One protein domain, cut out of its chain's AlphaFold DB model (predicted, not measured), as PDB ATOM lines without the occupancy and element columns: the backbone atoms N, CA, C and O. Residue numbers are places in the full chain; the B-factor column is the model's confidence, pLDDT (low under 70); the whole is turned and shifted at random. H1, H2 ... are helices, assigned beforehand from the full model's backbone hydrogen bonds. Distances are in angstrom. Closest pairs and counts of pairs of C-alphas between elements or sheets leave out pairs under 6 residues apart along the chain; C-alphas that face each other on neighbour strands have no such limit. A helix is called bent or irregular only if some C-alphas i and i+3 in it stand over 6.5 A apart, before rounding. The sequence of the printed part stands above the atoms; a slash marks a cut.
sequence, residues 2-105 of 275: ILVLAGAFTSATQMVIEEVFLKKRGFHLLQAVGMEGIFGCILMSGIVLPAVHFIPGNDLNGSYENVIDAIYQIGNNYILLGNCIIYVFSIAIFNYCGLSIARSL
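AT A GLANCE: This is residues 2 to 105 of the 275 residues of an uncharacterized protein of Schistosoma margrebowiei (UniProt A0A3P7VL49). Three helices make an open, flat triangular frame with an empty middle: the long helices H4 and H2 meet at one corner, H4 with its last turns and H2 with its first, and the short H3 closes the opposite side. A fourth helix, H1, runs into that same corner with its last turns, while its residues 2 to 14 stick out free, well spaced from H2. The printed part has 104 residues with four named helices, in the order H1, H2, H3, H4, and no named strand; the class is all helix. The whole is loose, with a radius of gyration of the C-alphas of 17.3 A, and spans 50 by 36 by 20 A.

IN THESE COORDINATES: H4, the longest helix, holds residues 78 to 104 and measures 39.0 A from C-alpha 78 at (185.291, 193.756, 106.182) to C-alpha 104 at (205.776, 210.139, 135.012). H2 holds residues 29 to 54, 36.3 A long, with a kink of 32 degrees near residue 43; it is irregular, but only just: C-alphas 46 and 49 are 6.8 A apart. H1 holds residues 2 to 25, 33.6 A long, and begins with C-alpha 2 at (172.038, 212.156, 137.787). H3 holds residues 67 to 76, 14.4 A long.

HOW THE PARTS SIT: H4 is the hub, touching H1, H2 and H3. Its residues 95 to 100 touch residues 29 to 33 of H2, the closest C-alphas being those of Leu 29 and Leu 99 at 6.6 A; the two run opposite ways at a steep tilt of 47 degrees. Residues 102 to 103 of H4 touch residues 19 to 23 of H1, the closest C-alphas being those of Leu 22 and Arg 103 at 6.3 A, at a steep tilt of 56 degrees, the same way. H3 and H4 touch only at the corner by their link, and only just, with 3 pairs of C-alphas within 8 A; the closest are those of Ile 74 and Leu 81 at 5.4 A. Their tilt is steep at 69 degrees, only just short of about perpendicular, and they run opposite ways. H1 and H2 are close but not clearly touching, with the closest C-alphas, those of Leu 22 and Leu 29, 7.4 A apart, at a shallow tilt of 23 degrees, opposite ways. H2 and H3 are also close but not clearly touching, with the closest C-alphas, those of His 53 and Val 67, 6.8 A apart. H1 and H3 are apart. In H1, H3 and H4 every O i to N i+4 pair is within hydrogen-bond range; in H2 20 of 22 are.

THE WHOLE: The two C-alphas farthest apart, those of Lys 24 and Asn 61, are 50.2 A apart. The printed part has no cut. The link from H2 to H3, residues 55 to 66, is long; those from H1 to H2 and from H3 to H4 are tight. The mean pLDDT of the printed part is 86.0, and residues 58 to 62 and residue 64 of this model are under 70.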
ATOM      1  N   ILE A   2     171.515 213.021 136.701       93.19
ATOM      2  CA  ILE A   2     172.038 212.156 137.787       93.19
ATOM      3  C   ILE A   2     173.040 211.106 137.277       93.19
ATOM      4  O   ILE A   2     174.126 210.986 137.828       93.19
ATOM      5  N   LEU A   3     172.723 210.407 136.179       89.94
ATOM      6  CA  LEU A   3     173.609 209.391 135.595       89.94
ATOM      7  C   LEU A   3     174.942 209.972 135.088       89.94
ATOM      8  O   LEU A   3     175.985 209.348 135.233       89.94
ATOM      9  N   VAL A   4     174.915 211.200 134.563       93.62
ATOM     10  CA  VAL A   4     176.119 211.910 134.099       93.62
ATOM     11  C   VAL A   4     177.009 212.289 135.283       93.62
ATOM     12  O   VAL A   4     178.213 212.067 135.236       93.62
ATOM     13  N   LEU A   5     176.419 212.806 136.367       94.38
ATOM     14  CA  LEU A   5     177.161 213.138 137.587       94.38
ATOM     15  C   LEU A   5     177.762 211.891 138.243       94.38
ATOM     16  O   LEU A   5     178.919 211.919 138.651       94.38
ATOM     17  N   ALA A   6     177.002 210.793 138.301       94.69
ATOM     18  CA  ALA A   6     177.496 209.517 138.809       94.69
ATOM     19  C   ALA A   6     178.671 208.992 137.965       94.69
ATOM     20  O   ALA A   6     179.689 208.596 138.525       94.69
ATOM     21  N   GLY A   7     178.572 209.057 136.632       92.31
ATOM     22  CA  GLY A   7     179.663 208.672 135.732       92.31
ATOM     23  C   GLY A   7     180.923 209.521 135.923       92.31
ATOM     24  O   GLY A   7     182.017 208.974 136.056       92.31
ATOM     25  N   ALA A   8     180.774 210.845 136.014       90.88
ATOM     26  CA  ALA A   8     181.893 211.758 136.249       90.88
ATOM     27  C   ALA A   8     182.574 211.503 137.605       90.88
ATOM     28  O   ALA A   8     183.801 211.488 137.691       90.88
ATOM     29  N   PHE A   9     181.786 211.247 138.655       93.81
ATOM     30  CA  PHE A   9     182.308 210.916 139.980       93.81
ATOM     31  C   PHE A   9     183.097 209.599 139.984       93.81
ATOM     32  O   PHE A   9     184.207 209.543 140.521       93.81
ATOM     33  N   THR A  10     182.558 208.551 139.356       92.69
ATOM     34  CA  THR A  10     183.239 207.253 139.249       92.69
ATOM     35  C   THR A  10     184.540 207.375 138.457       92.69
ATOM     36  O   THR A  10     185.568 206.876 138.909       92.69
ATOM     37  N   SER A  11     184.532 208.102 137.335       89.69
ATOM     38  CA  SER A  11     185.728 208.327 136.513       89.69
ATOM     39  C   SER A  11     186.820 209.099 137.266       89.69
ATOM     40  O   SER A  11     187.986 208.702 137.245       89.69
ATOM     41  N   ALA A  12     186.456 210.149 138.011       88.38
ATOM     42  CA  ALA A  12     187.408 210.885 138.845       88.38
ATOM     43  C   ALA A  12     187.998 210.001 139.958       88.38
ATOM     44  O   ALA A  12     189.202 210.030 140.211       88.38
ATOM     45  N   THR A  13     187.158 209.179 140.593       90.38
ATOM     46  CA  THR A  13     187.595 208.237 141.634       90.38
ATOM     47  C   THR A  13     188.579 207.213 141.072       90.38
ATOM     48  O   THR A  13     189.632 206.995 141.669       90.38
ATOM     49  N   GLN A  14     188.279 206.633 139.906       90.19
ATOM     50  CA  GLN A  14     189.174 205.710 139.208       90.19
ATOM     51  C   GLN A  14     190.544 206.350 138.948       90.19
ATOM     52  O   GLN A  14     191.562 205.756 139.295       90.19
ATOM     53  N   MET A  15     190.576 207.578 138.422       85.50
ATOM     54  CA  MET A  15     191.830 208.272 138.112       85.50
ATOM     55  C   MET A  15     192.711 208.478 139.356       85.50
ATOM     56  O   MET A  15     193.922 208.261 139.301       85.50
ATOM     57  N   VAL A  16     192.116 208.857 140.494       85.81
ATOM     58  CA  VAL A  16     192.854 209.034 141.759       85.81
ATOM     59  C   VAL A  16     193.360 207.694 142.291       85.81
ATOM     60  O   VAL A  16     194.498 207.598 142.753       85.81
ATOM     61  N   ILE A  17     192.532 206.650 142.224       87.38
ATOM     62  CA  ILE A  17     192.920 205.303 142.644       87.38
ATOM     63  C   ILE A  17     194.101 204.814 141.795       87.38
ATOM     64  O   ILE A  17     195.110 204.400 142.365       87.38
ATOM     65  N   GLU A  18     194.028 204.926 140.467       84.25
ATOM     66  CA  GLU A  18     195.119 204.567 139.551       84.25
ATOM     67  C   GLU A  18     196.424 205.283 139.905       84.25
ATOM     68  O   GLU A  18     197.464 204.638 140.046       84.25
ATOM     69  N   GLU A  19     196.378 206.599 140.117       83.12
ATOM     70  CA  GLU A  19     197.561 207.380 140.479       83.12
ATOM     71  C   GLU A  19     198.177 206.899 141.803       83.12
ATOM     72  O   GLU A  19     199.396 206.721 141.904       83.12
ATOM     73  N   VAL A  20     197.346 206.635 142.817       83.75
ATOM     74  CA  VAL A  20     197.810 206.149 144.123       83.75
ATOM     75  C   VAL A  20     198.406 204.747 144.011       83.75
ATOM     76  O   VAL A  20     199.453 204.486 144.610       83.75
ATOM     77  N   PHE A  21     197.790 203.845 143.246       83.75
ATOM     78  CA  PHE A  21     198.318 202.497 143.029       83.75
ATOM     79  C   PHE A  21     199.651 202.525 142.275       83.75
ATOM     80  O   PHE A  21     200.590 201.833 142.675       83.75
ATOM     81  N   LEU A  22     199.772 203.361 141.244       81.62
ATOM     82  CA  LEU A  22     201.004 203.495 140.468       81.62
ATOM     83  C   LEU A  22     202.149 204.093 141.294       81.62
ATOM     84  O   LEU A  22     203.274 203.604 141.202       81.62
ATOM     85  N   LYS A  23     201.868 205.099 142.135       79.44
ATOM     86  CA  LYS A  23     202.894 205.780 142.944       79.44
ATOM     87  C   LYS A  23     203.262 205.039 144.229       79.44
ATOM     88  O   LYS A  23     204.423 205.060 144.616       79.44
ATOM     89  N   LYS A  24     202.307 204.386 144.906       78.62
ATOM     90  CA  LYS A  24     202.561 203.727 146.207       78.62
ATOM     91  C   LYS A  24     202.915 202.246 146.117       78.62
ATOM     92  O   LYS A  24     203.591 201.749 147.010       78.62
ATOM     93  N   ARG A  25     202.416 201.517 145.111       73.88
ATOM     94  CA  ARG A  25     202.596 200.054 145.003       73.88
ATOM     95  C   ARG A  25     203.540 199.633 143.874       73.88
ATOM     96  O   ARG A  25     203.853 198.455 143.781       73.88
ATOM     97  N   GLY A  26     203.972 200.560 143.014       70.69
ATOM     98  CA  GLY A  26     204.971 200.295 141.974       70.69
ATOM     99  C   GLY A  26     204.540 199.317 140.874       70.69
ATOM    100  O   GLY A  26     205.389 198.900 140.091       70.69
ATOM    101  N   PHE A  27     203.250 198.966 140.777       79.06
ATOM    102  CA  PHE A  27     202.746 198.009 139.786       79.06
ATOM    103  C   PHE A  27     203.125 198.393 138.349       79.06
ATOM    104  O   PHE A  27     203.196 199.574 137.985       79.06
ATOM    105  N   HIS A  28     203.347 197.375 137.518       83.56
ATOM    106  CA  HIS A  28     203.621 197.565 136.101       83.56
ATOM    107  C   HIS A  28     202.354 198.049 135.376       83.56
ATOM    108  O   HIS A  28     201.292 197.430 135.471       83.56
ATOM    109  N   LEU A  29     202.460 199.154 134.631       84.44
ATOM    110  CA  LEU A  29     201.310 199.856 134.042       84.44
ATOM    111  C   LEU A  29     200.549 198.972 133.055       84.44
ATOM    112  O   LEU A  29     199.324 199.005 133.011       84.44
ATOM    113  N   LEU A  30     201.289 198.161 132.293       86.31
ATOM    114  CA  LEU A  30     200.716 197.267 131.292       86.31
ATOM    115  C   LEU A  30     199.859 196.165 131.934       86.31
ATOM    116  O   LEU A  30     198.836 195.778 131.379       86.31
ATOM    117  N   GLN A  31     200.242 195.693 133.125       88.88
ATOM    118  CA  GLN A  31     199.464 194.686 133.846       88.88
ATOM    119  C   GLN A  31     198.192 195.300 134.437       88.88
ATOM    120  O   GLN A  31     197.128 194.698 134.343       88.88
ATOM    121  N   ALA A  32     198.281 196.509 134.998       88.50
ATOM    122  CA  ALA A  32     197.122 197.205 135.552       88.50
ATOM    123  C   ALA A  32     196.048 197.477 134.481       88.50
ATOM    124  O   ALA A  32     194.900 197.070 134.657       88.50
ATOM    125  N   VAL A  33     196.434 198.068 133.342       89.19
ATOM    126  CA  VAL A  33     195.498 198.363 132.240       89.19
ATOM    127  C   VAL A  33     194.951 197.090 131.583       89.19
ATOM    128  O   VAL A  33     193.790 197.047 131.185       89.19
ATOM    129  N   GLY A  34     195.759 196.024 131.503       90.50
ATOM    130  CA  GLY A  34     195.314 194.730 130.985       90.50
ATOM    131  C   GLY A  34     194.243 194.091 131.868       90.50
ATOM    132  O   GLY A  34     193.213 193.649 131.364       90.50
ATOM    133  N   MET A  35     194.447 194.098 133.190       90.44
ATOM    134  CA  MET A  35     193.465 193.586 134.152       90.44
ATOM    135  C   MET A  35     192.167 194.400 134.122       90.44
ATOM    136  O   MET A  35     191.085 193.815 134.110       90.44
ATOM    137  N   GLU A  36     192.261 195.730 134.057       90.69
ATOM    138  CA  GLU A  36     191.098 196.609 133.897       90.69
ATOM    139  C   GLU A  36     190.325 196.292 132.611       90.69
ATOM    140  O   GLU A  36     189.107 196.120 132.654       90.69
ATOM    141  N   GLY A  37     191.026 196.128 131.486       91.75
ATOM    142  CA  GLY A  37     190.420 195.753 130.210       91.75
ATOM    143  C   GLY A  37     189.706 194.400 130.269       91.75
ATOM    144  O   GLY A  37     188.583 194.285 129.785       91.75
ATOM    145  N   ILE A  38     190.304 193.389 130.908       93.69
ATOM    146  CA  ILE A  38     189.689 192.059 131.060       93.69
ATOM    147  C   ILE A  38     188.423 192.140 131.921       93.69
ATOM    148  O   ILE A  38     187.374 191.639 131.507       93.69
ATOM    149  N   PHE A  39     188.482 192.792 133.086       93.75
ATOM    150  CA  PHE A  39     187.297 192.973 133.931       93.75
ATOM    151  C   PHE A  39     186.224 193.817 133.240       93.75
ATOM    152  O   PHE A  39     185.043 193.482 133.327       93.75
ATOM    153  N   GLY A  40     186.621 194.852 132.499       92.50
ATOM    154  CA  GLY A  40     185.733 195.650 131.662       92.50
ATOM    155  C   GLY A  40     185.022 194.795 130.617       92.50
ATOM    156  O   GLY A  40     183.798 194.822 130.545       92.50
ATOM    157  N   CYS A  41     185.753 193.958 129.877       93.00
ATOM    158  CA  CYS A  41     185.180 193.030 128.899       93.00
ATOM    159  C   CYS A  41     184.213 192.024 129.540       93.00
ATOM    160  O   CYS A  41     183.138 191.780 128.988       93.00
ATOM    161  N   ILE A  42     184.555 191.465 130.705       94.81
ATOM    162  CA  ILE A  42     183.685 190.528 131.437       94.81
ATOM    163  C   ILE A  42     182.397 191.224 131.887       94.81
ATOM    164  O   ILE A  42     181.311 190.691 131.667       94.81
ATOM    165  N   LEU A  43     182.492 192.416 132.482       93.31
ATOM    166  CA  LEU A  43     181.320 193.177 132.924       93.31
ATOM    167  C   LEU A  43     180.457 193.625 131.741       93.31
ATOM    168  O   LEU A  43     179.227 193.540 131.807       93.31
ATOM    169  N   MET A  44     181.081 194.055 130.644       90.94
ATOM    170  CA  MET A  44     180.355 194.520 129.469       90.94
ATOM    171  C   MET A  44     179.641 193.367 128.760       90.94
ATOM    172  O   MET A  44     178.454 193.478 128.469       90.94
ATOM    173  N   SER A  45     180.322 192.235 128.561       89.62
ATOM    174  CA  SER A  45     179.757 191.044 127.915       89.62
ATOM    175  C   SER A  45     178.747 190.303 128.799       89.62
ATOM    176  O   SER A  45     177.718 189.841 128.312       89.62
ATOM    177  N   GLY A  46     179.007 190.205 130.105       89.69
ATOM    178  CA  GLY A  46     178.194 189.414 131.029       89.69
ATOM    179  C   GLY A  46     177.002 190.150 131.638       89.69
ATOM    180  O   GLY A  46     176.015 189.506 131.987       89.69
ATOM    181  N   ILE A  47     177.074 191.475 131.791       89.81
ATOM    182  CA  ILE A  47     176.044 192.251 132.500       89.81
ATOM    183  C   ILE A  47     175.432 193.305 131.587       89.81
ATOM    184  O   ILE A  47     174.218 193.311 131.403       89.81
ATOM    185  N   VAL A  48     176.247 194.190 131.009       89.00
ATOM    186  CA  VAL A  48     175.723 195.377 130.316       89.00
ATOM    187  C   VAL A  48     175.044 195.013 128.996       89.00
ATOM    188  O   VAL A  48     173.887 195.374 128.805       89.00
ATOM    189  N   LEU A  49     175.710 194.258 128.117       86.75
ATOM    190  CA  LEU A  49     175.148 193.860 126.821       86.75
ATOM    191  C   LEU A  49     173.846 193.042 126.963       86.75
ATOM    192  O   LEU A  49     172.865 193.383 126.299       86.75
ATOM    193  N   PRO A  50     173.753 192.034 127.855       84.81
ATOM    194  CA  PRO A  50     172.490 191.348 128.112       84.81
ATOM    195  C   PRO A  50     171.428 192.276 128.707       84.81
ATOM    196  O   PRO A  50     170.279 192.236 128.274       84.81
ATOM    197  N   ALA A  51     171.792 193.129 129.672       86.06
ATOM    198  CA  ALA A  51     170.841 194.043 130.300       86.06
ATOM    199  C   ALA A  51     170.202 194.990 129.277       86.06
ATOM    200  O   ALA A  51     168.986 195.164 129.309       86.06
ATOM    201  N   VAL A  52     170.984 195.552 128.350       84.12
ATOM    202  CA  VAL A  52     170.456 196.437 127.299       84.12
ATOM    203  C   VAL A  52     169.622 195.662 126.275       84.12
ATOM    204  O   VAL A  52     168.599 196.172 125.820       84.12
ATOM    205  N   HIS A  53     169.971 194.406 125.986       81.81
ATOM    206  CA  HIS A  53     169.184 193.572 125.080       81.81
ATOM    207  C   HIS A  53     167.760 193.287 125.601       81.81
ATOM    208  O   HIS A  53     166.809 193.243 124.820       81.81
ATOM    209  N   PHE A  54     167.588 193.128 126.918       78.31
ATOM    210  CA  PHE A  54     166.275 192.885 127.535       78.31
ATOM    211  C   PHE A  54     165.431 194.148 127.744       78.31
ATOM    212  O   PHE A  54     164.245 194.038 128.067       78.31
ATOM    213  N   ILE A  55     166.005 195.342 127.578       80.56
ATOM    214  CA  ILE A  55     165.243 196.587 127.675       80.56
ATOM    215  C   ILE A  55     164.421 196.751 126.389       80.56
ATOM    216  O   ILE A  55     164.996 196.727 125.297       80.56
ATOM    217  N   PRO A  56     163.088 196.927 126.492       73.06
ATOM    218  CA  PRO A  56     162.248 197.093 125.320       73.06
ATOM    219  C   PRO A  56     162.587 198.406 124.614       73.06
ATOM    220  O   PRO A  56     162.621 199.473 125.235       73.06
ATOM    221  N   GLY A  57     162.819 198.325 123.310       73.06
ATOM    222  CA  GLY A  57     163.209 199.450 122.476       73.06
ATOM    223  C   GLY A  57     162.593 199.392 121.085       73.06
ATOM    224  O   GLY A  57     161.717 198.579 120.800       73.06
ATOM    225  N   ASN A  58     163.021 200.324 120.237       68.69
ATOM    226  CA  ASN A  58     162.427 200.563 118.923       68.69
ATOM    227  C   ASN A  58     163.211 199.900 117.776       68.69
ATOM    228  O   ASN A  58     162.951 200.205 116.612       68.69
ATOM    229  N   ASP A  59     164.193 199.057 118.101       67.88
ATOM    230  CA  ASP A  59     165.031 198.350 117.135       67.88
ATOM    231  C   ASP A  59     164.429 196.973 116.775       67.88
ATOM    232  O   ASP A  59     163.371 196.582 117.292       67.88
ATOM    233  N   LEU A  60     165.070 196.235 115.862       60.03
ATOM    234  CA  LEU A  60     164.648 194.894 115.435       60.03
ATOM    235  C   LEU A  60     164.294 194.013 116.659       60.03
ATOM    236  O   LEU A  60     164.923 194.093 117.706       60.03
ATOM    237  N   ASN A  61     163.242 193.198 116.585       63.56
ATOM    238  CA  ASN A  61     162.766 192.374 117.713       63.56
ATOM    239  C   ASN A  61     162.318 193.124 118.993       63.56
ATOM    240  O   ASN A  61     162.055 192.475 120.006       63.56
ATOM    241  N   GLY A  62     162.153 194.451 118.964       68.00
ATOM    242  CA  GLY A  62     161.650 195.219 120.111       68.00
ATOM    243  C   GLY A  62     162.669 195.383 121.242       68.00
ATOM    244  O   GLY A  62     162.275 195.634 122.380       68.00
ATOM    245  N   SER A  63     163.960 195.225 120.943       71.12
ATOM    246  CA  SER A  63     165.075 195.491 121.858       71.12
ATOM    247  C   SER A  63     165.573 196.936 121.709       71.12
ATOM    248  O   SER A  63     165.310 197.589 120.696       71.12
ATOM    249  N   TYR A  64     166.263 197.464 122.721       69.44
ATOM    250  CA  TYR A  64     166.928 198.769 122.643       69.44
ATOM    251  C   TYR A  64     168.264 198.696 121.891       69.44
ATOM    252  O   TYR A  64     168.552 199.587 121.098       69.44
ATOM    253  N   GLU A  65     169.036 197.621 122.083       74.75
ATOM    254  CA  GLU A  65     170.231 197.316 121.286       74.75
ATOM    255  C   GLU A  65     170.294 195.815 120.978       74.75
ATOM    256  O   GLU A  65     170.411 194.960 121.868       74.75
ATOM    257  N   ASN A  66     170.256 195.472 119.691       81.25
ATOM    258  CA  ASN A  66     170.399 194.091 119.246       81.25
ATOM    259  C   ASN A  66     171.864 193.714 119.061       81.25
ATOM    260  O   ASN A  66     172.426 193.795 117.970       81.25
ATOM    261  N   VAL A  67     172.462 193.209 120.135       83.31
ATOM    262  CA  VAL A  67     173.856 192.741 120.141       83.31
ATOM    263  C   VAL A  67     174.113 191.680 119.060       83.31
ATOM    264  O   VAL A  67     175.159 191.686 118.417       83.31
ATOM    265  N   ILE A  68     173.145 190.791 118.814       83.69
ATOM    266  CA  ILE A  68     173.260 189.714 117.816       83.69
ATOM    267  C   ILE A  68     173.319 190.280 116.390       83.69
ATOM    268  O   ILE A  68     174.131 189.824 115.585       83.69
ATOM    269  N   ASP A  69     172.499 191.290 116.090       85.69
ATOM    270  CA  ASP A  69     172.483 191.939 114.777       85.69
ATOM    271  C   ASP A  69     173.770 192.742 114.541       85.69
ATOM    272  O   ASP A  69     174.397 192.628 113.488       85.69
ATOM    273  N   ALA A  70     174.253 193.448 115.568       87.06
ATOM    274  CA  ALA A  70     175.520 194.172 115.509       87.06
ATOM    275  C   ALA A  70     176.715 193.240 115.225       87.06
ATOM    276  O   ALA A  70     177.548 193.539 114.366       87.06
ATOM    277  N   ILE A  71     176.785 192.079 115.887       87.12
ATOM    278  CA  ILE A  71     177.837 191.079 115.632       87.12
ATOM    279  C   ILE A  71     177.739 190.546 114.198       87.12
ATOM    280  O   ILE A  71     178.761 190.400 113.520       87.12
ATOM    281  N   TYR A  72     176.522 190.292 113.709       89.44
ATOM    282  CA  TYR A  72     176.305 189.849 112.334       89.44
ATOM    283  C   TYR A  72     176.762 190.903 111.311       89.44
ATOM    284  O   TYR A  72     177.454 190.579 110.341       89.44
ATOM    285  N   GLN A  73     176.457 192.179 111.557       89.12
ATOM    286  CA  GLN A  73     176.850 193.290 110.694       89.12
ATOM    287  C   GLN A  73     178.373 193.492 110.652       89.12
ATOM    288  O   GLN A  73     178.932 193.716 109.573       89.12
ATOM    289  N   ILE A  74     179.050 193.356 111.798       91.31
ATOM    290  CA  ILE A  74     180.517 193.411 111.890       91.31
ATOM    291  C   ILE A  74     181.153 192.251 111.112       91.31
ATOM    292  O   ILE A  74     182.122 192.462 110.385       91.31
ATOM    293  N   GLY A  75     180.595 191.039 111.212       89.56
ATOM    294  CA  GLY A  75     181.106 189.866 110.497       89.56
ATOM    295  C   GLY A  75     180.923 189.934 108.978       89.56
ATOM    296  O   GLY A  75     181.754 189.418 108.232       89.56
ATOM    297  N   ASN A  76     179.859 190.587 108.507       93.88
ATOM    298  CA  ASN A  76     179.534 190.656 107.083       93.88
ATOM    299  C   ASN A  76     180.305 191.756 106.324       93.88
ATOM    300  O   ASN A  76     180.472 191.662 105.108       93.88
ATOM    301  N   ASN A  77     180.773 192.809 107.006       94.06
ATOM    302  CA  ASN A  77     181.456 193.936 106.367       94.06
ATOM    303  C   ASN A  77     182.922 194.059 106.813       94.06
ATOM    304  O   ASN A  77     183.222 194.544 107.902       94.06
ATOM    305  N   TYR A  78     183.848 193.711 105.915       91.56
ATOM    306  CA  TYR A  78     185.291 193.756 106.182       91.56
ATOM    307  C   TYR A  78     185.833 195.162 106.482       91.56
ATOM    308  O   TYR A  78     186.789 195.292 107.245       91.56
ATOM    309  N   ILE A  79     185.234 196.216 105.915       92.94
ATOM    310  CA  ILE A  79     185.637 197.606 106.187       92.94
ATOM    311  C   ILE A  79     185.250 197.977 107.621       92.94
ATOM    312  O   ILE A  79     186.047 198.568 108.348       92.94
ATOM    313  N   LEU A  80     184.046 197.584 108.047       92.31
ATOM    314  CA  LEU A  80     183.577 197.812 109.412       92.31
ATOM    315  C   LEU A  80     184.434 197.043 110.422       92.31
ATOM    316  O   LEU A  80     184.902 197.634 111.393       92.31
ATOM    317  N   LEU A  81     184.712 195.766 110.149       92.88
ATOM    318  CA  LEU A  81     185.586 194.940 110.981       92.88
ATOM    319  C   LEU A  81     186.986 195.559 111.126       92.88
ATOM    320  O   LEU A  81     187.498 195.666 112.241       92.88
ATOM    321  N   GLY A  82     187.586 196.007 110.017       94.69
ATOM    322  CA  GLY A  82     188.883 196.684 110.027       94.69
ATOM    323  C   GLY A  82     188.875 197.942 110.900       94.69
ATOM    324  O   GLY A  82     189.757 198.112 111.743       94.69
ATOM    325  N   ASN A  83     187.840 198.777 110.769       92.94
ATOM    326  CA  ASN A  83     187.674 199.976 111.593       92.94
ATOM    327  C   ASN A  83     187.503 199.639 113.082       92.94
ATOM    328  O   ASN A  83     188.107 200.304 113.923       92.94
ATOM    329  N   CYS A  84     186.743 198.593 113.422       93.12
ATOM    330  CA  CYS A  84     186.586 198.132 114.804       93.12
ATOM    331  C   CYS A  84     187.922 197.679 115.412       93.12
ATOM    332  O   CYS A  84     188.240 198.058 116.537       93.12
ATOM    333  N   ILE A  85     188.725 196.910 114.670       94.69
ATOM    334  CA  ILE A  85     190.036 196.442 115.142       94.69
ATOM    335  C   ILE A  85     190.967 197.633 115.392       94.69
ATOM    336  O   ILE A  85     191.541 197.747 116.477       94.69
ATOM    337  N   ILE A  86     191.078 198.553 114.428       95.31
ATOM    338  CA  ILE A  86     191.904 199.765 114.563       95.31
ATOM    339  C   ILE A  86     191.452 200.595 115.770       95.31
ATOM    340  O   ILE A  86     192.289 201.080 116.533       95.31
ATOM    341  N   TYR A  87     190.141 200.723 115.977       92.25
ATOM    342  CA  TYR A  87     189.573 201.450 117.107       92.25
ATOM    343  C   TYR A  87     189.950 200.823 118.458       92.25
ATOM    344  O   TYR A  87     190.422 201.533 119.348       92.25
ATOM    345  N   VAL A  88     189.834 199.498 118.601       92.62
ATOM    346  CA  VAL A  88     190.225 198.783 119.832       92.62
ATOM    347  C   VAL A  88     191.716 198.958 120.127       92.62
ATOM    348  O   VAL A  88     192.084 199.295 121.254       92.62
ATOM    349  N   PHE A  89     192.580 198.798 119.120       93.44
ATOM    350  CA  PHE A  89     194.019 199.026 119.285       93.44
ATOM    351  C   PHE A  89     194.337 200.478 119.657       93.44
ATOM    352  O   PHE A  89     195.182 200.720 120.519       93.44
ATOM    353  N   SER A  90     193.639 201.445 119.058       93.12
ATOM    354  CA  SER A  90     193.808 202.864 119.373       93.12
ATOM    355  C   SER A  90     193.471 203.163 120.834       93.12
ATOM    356  O   SER A  90     194.262 203.819 121.513       93.12
ATOM    357  N   ILE A  91     192.358 202.630 121.347       90.56
ATOM    358  CA  ILE A  91     191.978 202.793 122.756       90.56
ATOM    359  C   ILE A  91     193.004 202.137 123.682       90.56
ATOM    360  O   ILE A  91     193.400 202.742 124.676       90.56
ATOM    361  N   ALA A  92     193.471 200.929 123.357       90.44
ATOM    362  CA  ALA A  92     194.461 200.229 124.173       90.44
ATOM    363  C   ALA A  92     195.768 201.032 124.300       90.44
ATOM    364  O   ALA A  92     196.279 201.225 125.407       90.44
ATOM    365  N   ILE A  93     196.271 201.563 123.180       90.25
ATOM    366  CA  ILE A  93     197.468 202.415 123.159       90.25
ATOM    367  C   ILE A  93     197.206 203.727 123.906       90.25
ATOM    368  O   ILE A  93     198.045 204.150 124.699       90.25
ATOM    369  N   PHE A  94     196.047 204.359 123.700       86.81
ATOM    370  CA  PHE A  94     195.682 205.594 124.395       86.81
ATOM    371  C   PHE A  94     195.654 205.404 125.915       86.81
ATOM    372  O   PHE A  94     196.234 206.215 126.638       86.81
ATOM    373  N   ASN A  95     195.058 204.313 126.401       87.81
ATOM    374  CA  ASN A  95     195.007 204.002 127.827       87.81
ATOM    375  C   ASN A  95     196.410 203.736 128.388       87.81
ATOM    376  O   ASN A  95     196.771 204.301 129.419       87.81
ATOM    377  N   TYR A  96     197.244 202.963 127.687       88.19
ATOM    378  CA  TYR A  96     198.633 202.747 128.099       88.19
ATOM    379  C   TYR A  96     199.431 204.060 128.176       88.19
ATOM    380  O   TYR A  96     200.066 204.342 129.195       88.19
ATOM    381  N   CYS A  97     199.367 204.897 127.136       86.69
ATOM    382  CA  CYS A  97     200.041 206.195 127.107       86.69
ATOM    383  C   CYS A  97     199.517 207.137 128.202       86.69
ATOM    384  O   CYS A  97     200.309 207.803 128.869       86.69
ATOM    385  N   GLY A  98     198.203 207.159 128.438       82.00
ATOM    386  CA  GLY A  98     197.579 207.949 129.499       82.00
ATOM    387  C   GLY A  98     198.046 207.539 130.898       82.00
ATOM    388  O   GLY A  98     198.348 208.403 131.726       82.00
ATOM    389  N   LEU A  99     198.171 206.234 131.165       83.31
ATOM    390  CA  LEU A  99     198.740 205.733 132.422       83.31
ATOM    391  C   LEU A  99     200.246 206.027 132.522       83.31
ATOM    392  O   LEU A  99     200.721 206.405 133.593       83.31
ATOM    393  N   SER A 100     200.992 205.894 131.424       85.56
ATOM    394  CA  SER A 100     202.433 206.192 131.370       85.56
ATOM    395  C   SER A 100     202.734 207.647 131.728       85.56
ATOM    396  O   SER A 100     203.629 207.943 132.531       85.56
ATOM    397  N   ILE A 101     201.902 208.554 131.221       82.12
ATOM    398  CA  ILE A 101     201.968 209.975 131.543       82.12
ATOM    399  C   ILE A 101     201.570 210.214 132.999       82.12
ATOM    400  O   ILE A 101     202.293 210.915 133.689       82.12
ATOM    401  N   ALA A 102     200.508 209.590 133.512       78.44
ATOM    402  CA  ALA A 102     200.110 209.741 134.919       78.44
ATOM    403  C   ALA A 102     201.136 209.180 135.927       78.44
ATOM    404  O   ALA A 102     201.173 209.600 137.084       78.44
ATOM    405  N   ARG A 103     201.973 208.224 135.511       76.56
ATOM    406  CA  ARG A 103     203.090 207.739 136.333       76.56
ATOM    407  C   ARG A 103     204.250 208.730 136.348       76.56
ATOM    408  O   ARG A 103     204.822 208.973 137.406       76.56
ATOM    409  N   SER A 104     204.604 209.267 135.183       78.00
ATOM    410  CA  SER A 104     205.776 210.139 135.012       78.00
ATOM    411  C   SER A 104     205.494 211.605 135.368       78.00
ATOM    412  O   SER A 104     206.402 212.358 135.709       78.00
ATOM    413  N   LEU A 105     204.232 212.020 135.282       71.44
ATOM    414  CA  LEU A 105     203.734 213.382 135.458       71.44
ATOM    415  C   LEU A 105     202.507 213.368 136.393       71.44
ATOM    416  O   LEU A 105     201.900 212.334 136.637       71.44
TER     417      LEU A 105